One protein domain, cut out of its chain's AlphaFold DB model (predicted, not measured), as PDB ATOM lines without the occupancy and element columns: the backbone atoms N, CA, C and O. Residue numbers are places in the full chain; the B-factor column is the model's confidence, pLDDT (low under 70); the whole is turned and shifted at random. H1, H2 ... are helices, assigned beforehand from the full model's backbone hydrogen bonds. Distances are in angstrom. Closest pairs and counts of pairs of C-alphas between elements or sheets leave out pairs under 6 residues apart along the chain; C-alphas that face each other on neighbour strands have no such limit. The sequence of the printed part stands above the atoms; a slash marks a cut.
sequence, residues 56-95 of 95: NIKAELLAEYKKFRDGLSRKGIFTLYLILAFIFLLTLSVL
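AT A GLANCE: This is residues 56 to 95 of the 95 residues of an uncharacterized protein of Crenothrix polyspora (UniProt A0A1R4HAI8). The longer helix, H2, and the shorter one, H1, make an open V, meeting in a corner at their short link, with nothing filling the space between the arms. The printed part has 40 residues with two named helices, H1 then H2, no named strand, and the class is all helix. It is extended, with a radius of gyration of the C-alphas of 14.3 A, and flat, spanning 39 by 25 by 6 A.

IN THESE COORDINATES: H2, residues 74 to 94, is 30.7 A long from C-alpha 74 at (152.265, 137.354, 133.182) to C-alpha 94 at (136.333, 147.821, 157.298). H1, residues 57 to 71, is 21.3 A long and begins with C-alpha 57 at (143.273, 161.318, 123.891).

HOW THE PARTS SIT: A tight link, residues 72 and 73, joins H1 to H2. The two helices are only just apart, their closest C-alphas being 8.2 A from each other. In H1 and H2 every O i to N i+4 pair is within hydrogen-bond range.

THE WHOLE: The two C-alphas farthest apart, those of Asn 56 and Ser 93, are 39.9 A apart. The printed part has no cut and ends at Leu 95, the chain's last residue. Mean pLDDT of the printed part is 82.8; residues 56 to 58 are under 70.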
ATOM      1  N   ASN A  56     142.047 162.829 120.037       66.31
ATOM      2  CA  ASN A  56     141.868 161.401 120.284       66.31
ATOM      3  C   ASN A  56     142.703 160.916 121.481       66.31
ATOM      4  O   ASN A  56     143.355 159.875 121.408       66.31
ATOM      5  N   ILE A  57     142.626 161.641 122.602       65.56
ATOM      6  CA  ILE A  57     143.273 161.318 123.891       65.56
ATOM      7  C   ILE A  57     143.162 159.821 124.220       65.56
ATOM      8  O   ILE A  57     144.143 159.180 124.578       65.56
ATOM      9  N   LYS A  58     141.970 159.230 124.046       67.25
ATOM     10  CA  LYS A  58     141.723 157.814 124.354       67.25
ATOM     11  C   LYS A  58     142.552 156.857 123.496       67.25
ATOM     12  O   LYS A  58     142.958 155.823 124.007       67.25
ATOM     13  N   ALA A  59     142.789 157.168 122.223       71.88
ATOM     14  CA  ALA A  59     143.510 156.279 121.314       71.88
ATOM     15  C   ALA A  59     145.017 156.280 121.605       71.88
ATOM     16  O   ALA A  59     145.619 155.213 121.704       71.88
ATOM     17  N   GLU A  60     145.597 157.465 121.815       73.06
ATOM     18  CA  GLU A  60     147.018 157.623 122.155       73.06
ATOM     19  C   GLU A  60     147.328 156.982 123.517       73.06
ATOM     20  O   GLU A  60     148.250 156.178 123.655       73.06
ATOM     21  N   LEU A  61     146.481 157.262 124.514       71.69
ATOM     22  CA  LEU A  61     146.652 156.752 125.871       71.69
ATOM     23  C   LEU A  61     146.452 155.231 125.931       71.69
ATOM     24  O   LEU A  61     147.168 154.543 126.653       71.69
ATOM     25  N   LEU A  62     145.517 154.682 125.145       77.00
ATOM     26  CA  LEU A  62     145.316 153.234 125.048       77.00
ATOM     27  C   LEU A  62     146.496 152.548 124.348       77.00
ATOM     28  O   LEU A  62     146.857 151.437 124.730       77.00
ATOM     29  N   ALA A  63     147.119 153.192 123.357       78.25
ATOM     30  CA  ALA A  63     148.306 152.660 122.693       78.25
ATOM     31  C   ALA A  63     149.516 152.611 123.642       78.25
ATOM     32  O   ALA A  63     150.205 151.589 123.699       78.25
ATOM     33  N   GLU A  64     149.743 153.668 124.427       77.06
ATOM     34  CA  GLU A  64     150.786 153.680 125.460       77.06
ATOM     35  C   GLU A  64     150.492 152.680 126.583       77.06
ATOM     36  O   GLU A  64     151.365 151.892 126.951       77.06
ATOM     37  N   TYR A  65     149.244 152.620 127.057       78.56
ATOM     38  CA  TYR A  65     148.821 151.638 128.056       78.56
ATOM     39  C   TYR A  65     149.007 150.203 127.559       78.56
ATOM     40  O   TYR A  65     149.465 149.339 128.305       78.56
ATOM     41  N   LYS A  66     148.693 149.932 126.288       80.19
ATOM     42  CA  LYS A  66     148.861 148.604 125.694       80.19
ATOM     43  C   LYS A  66     150.335 148.209 125.620       80.19
ATOM     44  O   LYS A  66     150.656 147.095 126.010       80.19
ATOM     45  N   LYS A  67     151.234 149.124 125.230       79.69
ATOM     46  CA  LYS A  67     152.690 148.880 125.275       79.69
ATOM     47  C   LYS A  67     153.174 148.577 126.691       79.69
ATOM     48  O   LYS A  67     153.944 147.641 126.886       79.69
ATOM     49  N   PHE A  68     152.697 149.336 127.676       77.06
ATOM     50  CA  PHE A  68     153.038 149.109 129.077       77.06
ATOM     51  C   PHE A  68     152.522 147.752 129.581       77.06
ATOM     52  O   PHE A  68     153.250 147.009 130.235       77.06
ATOM     53  N   ARG A  69     151.285 147.393 129.222       74.88
ATOM     54  CA  ARG A  69     150.669 146.107 129.564       74.88
ATOM     55  C   ARG A  69     151.389 144.930 128.909       74.88
ATOM     56  O   ARG A  69     151.597 143.920 129.567       74.88
ATOM     57  N   ASP A  70     151.767 145.061 127.642       77.81
ATOM     58  CA  ASP A  70     152.447 144.005 126.888       77.81
ATOM     59  C   ASP A  70     153.906 143.822 127.365       77.81
ATOM     60  O   ASP A  70     154.443 142.717 127.296       77.81
ATOM     61  N   GLY A  71     154.528 144.870 127.923       77.56
ATOM     62  CA  GLY A  71     155.823 144.793 128.615       77.56
ATOM     63  C   GLY A  71     155.754 144.179 130.021       77.56
ATOM     64  O   GLY A  71     156.780 143.776 130.575       77.56
ATOM     65  N   LEU A  72     154.558 144.068 130.606       79.00
ATOM     66  CA  LEU A  72     154.357 143.464 131.917       79.00
ATOM     67  C   LEU A  72     154.260 141.938 131.783       79.00
ATOM     68  O   LEU A  72     153.328 141.389 131.195       79.00
ATOM     69  N   SER A  73     155.225 141.223 132.366       80.12
ATOM     70  CA  SER A  73     155.210 139.756 132.395       80.12
ATOM     71  C   SER A  73     153.922 139.225 133.042       80.12
ATOM     72  O   SER A  73     153.409 139.821 133.990       80.12
ATOM     73  N   ARG A  74     153.438 138.049 132.600       80.00
ATOM     74  CA  ARG A  74     152.265 137.354 133.182       80.00
ATOM     75  C   ARG A  74     152.329 137.267 134.712       80.00
ATOM     76  O   ARG A  74     151.305 137.398 135.375       80.00
ATOM     77  N   LYS A  75     153.535 137.099 135.266       84.62
ATOM     78  CA  LYS A  75     153.777 137.101 136.716       84.62
ATOM     79  C   LYS A  75     153.514 138.474 137.348       84.62
ATOM     80  O   LYS A  75     152.866 138.536 138.382       84.62
ATOM     81  N   GLY A  76     153.948 139.559 136.707       84.19
ATOM     82  CA  GLY A  76     153.732 140.928 137.184       84.19
ATOM     83  C   GLY A  76     152.257 141.327 137.186       84.19
ATOM     84  O   GLY A  76     151.789 141.907 138.158       84.19
ATOM     85  N   ILE A  77     151.504 140.933 136.154       84.94
ATOM     86  CA  ILE A  77     150.047 141.145 136.108       84.94
ATOM     87  C   ILE A  77     149.359 140.403 137.262       84.94
ATOM     88  O   ILE A  77     148.506 140.975 137.937       84.94
ATOM     89  N   PHE A  78     149.757 139.155 137.525       89.69
ATOM     90  CA  PHE A  78     149.209 138.372 138.632       89.69
ATOM     91  C   PHE A  78     149.527 138.994 139.999       89.69
ATOM     92  O   PHE A  78     148.637 139.125 140.834       89.69
ATOM     93  N   THR A  79     150.764 139.448 140.219       91.31
ATOM     94  CA  THR A  79     151.144 140.152 141.454       91.31
ATOM     95  C   THR A  79     150.324 141.426 141.653       91.31
ATOM     96  O   THR A  79     149.828 141.670 142.749       91.31
ATOM     97  N   LEU A  80     150.132 142.218 140.596       89.94
ATOM     98  CA  LEU A  80     149.359 143.459 140.653       89.94
ATOM     99  C   LEU A  80     147.879 143.179 140.965       89.94
ATOM    100  O   LEU A  80     147.279 143.866 141.791       89.94
ATOM    101  N   TYR A  81     147.319 142.113 140.382       91.75
ATOM    102  CA  TYR A  81     145.978 141.629 140.713       91.75
ATOM    103  C   TYR A  81     145.853 141.214 142.184       91.75
ATOM    104  O   TYR A  81     144.898 141.615 142.843       91.75
ATOM    105  N   LEU A  82     146.818 140.462 142.722       93.62
ATOM    106  CA  LEU A  82     146.804 140.055 144.131       93.62
ATOM    107  C   LEU A  82     146.851 141.253 145.083       93.62
ATOM    108  O   LEU A  82     146.125 141.263 146.072       93.62
ATOM    109  N   ILE A  83     147.662 142.271 144.774       94.56
ATOM    110  CA  ILE A  83     147.731 143.506 145.568       94.56
ATOM    111  C   ILE A  83     146.376 144.220 145.560       94.56
ATOM    112  O   ILE A  83     145.873 144.590 146.619       94.56
ATOM    113  N   LEU A  84     145.757 144.376 144.386       93.62
ATOM    114  CA  LEU A  84     144.440 145.008 144.268       93.62
ATOM    115  C   LEU A  84     143.355 144.222 145.010       93.62
ATOM    116  O   LEU A  84     142.571 144.817 145.745       93.62
ATOM    117  N   ALA A  85     143.330 142.896 144.861       94.38
ATOM    118  CA  ALA A  85     142.386 142.031 145.560       94.38
ATOM    119  C   ALA A  85     142.569 142.102 147.084       94.38
ATOM    120  O   ALA A  85     141.585 142.152 147.816       94.38
ATOM    121  N   PHE A  86     143.815 142.159 147.560       95.50
ATOM    122  CA  PHE A  86     144.126 142.297 148.980       95.50
ATOM    123  C   PHE A  86     143.651 143.641 149.545       95.50
ATOM    124  O   PHE A  86     142.973 143.664 150.569       95.50
ATOM    125  N   ILE A  87     143.937 144.751 148.855       94.88
ATOM    126  CA  ILE A  87     143.442 146.081 149.243       94.88
ATOM    127  C   ILE A  87     141.911 146.086 149.275       94.88
ATOM    128  O   ILE A  87     141.322 146.561 150.240       94.88
ATOM    129  N   PHE A  88     141.268 145.517 148.252       94.31
ATOM    130  CA  PHE A  88     139.811 145.442 148.173       94.31
ATOM    131  C   PHE A  88     139.209 144.655 149.346       94.31
ATOM    132  O   PHE A  88     138.257 145.112 149.981       94.31
ATOM    133  N   LEU A  89     139.812 143.514 149.689       93.94
ATOM    134  CA  LEU A  89     139.415 142.702 150.836       93.94
ATOM    135  C   LEU A  89     139.535 143.484 152.152       93.94
ATOM    136  O   LEU A  89     138.617 143.449 152.969       93.94
ATOM    137  N   LEU A  90     140.636 144.222 152.338       92.69
ATOM    138  CA  LEU A  90     140.825 145.087 153.506       92.69
ATOM    139  C   LEU A  90     139.774 146.200 153.565       92.69
ATOM    140  O   LEU A  90     139.213 146.438 154.627       92.69
ATOM    141  N   THR A  91     139.463 146.852 152.441       91.50
ATOM    142  CA  THR A  91     138.459 147.929 152.410       91.50
ATOM    143  C   THR A  91     137.046 147.433 152.699       91.50
ATOM    144  O   THR A  91     136.322 148.092 153.435       91.50
ATOM    145  N   LEU A  92     136.661 146.266 152.172       88.00
ATOM    146  CA  LEU A  92     135.352 145.672 152.450       88.00
ATOM    147  C   LEU A  92     135.241 145.120 153.871       88.00
ATOM    148  O   LEU A  92     134.148 145.078 154.409       88.00
ATOM    149  N   SER A  93     136.352 144.696 154.477       81.44
ATOM    150  CA  SER A  93     136.355 144.232 155.872       81.44
ATOM    151  C   SER A  93     136.165 145.373 156.878       81.44
ATOM    152  O   SER A  93     135.854 145.119 158.036       81.44
ATOM    153  N   VAL A  94     136.419 146.616 156.458       82.56
ATOM    154  CA  VAL A  94     136.333 147.821 157.298       82.56
ATOM    155  C   VAL A  94     134.980 148.534 157.152       82.56
ATOM    156  O   VAL A  94     134.651 149.364 158.000       82.56
ATOM    157  N   LEU A  95     134.204 148.225 156.107       70.50
ATOM    158  CA  LEU A  95     132.889 148.812 155.823       70.50
ATOM    159  C   LEU A  95     131.756 147.968 156.422       70.50
ATOM    160  O   LEU A  95     130.820 148.581 156.981       70.50
TER     161      LEU A  95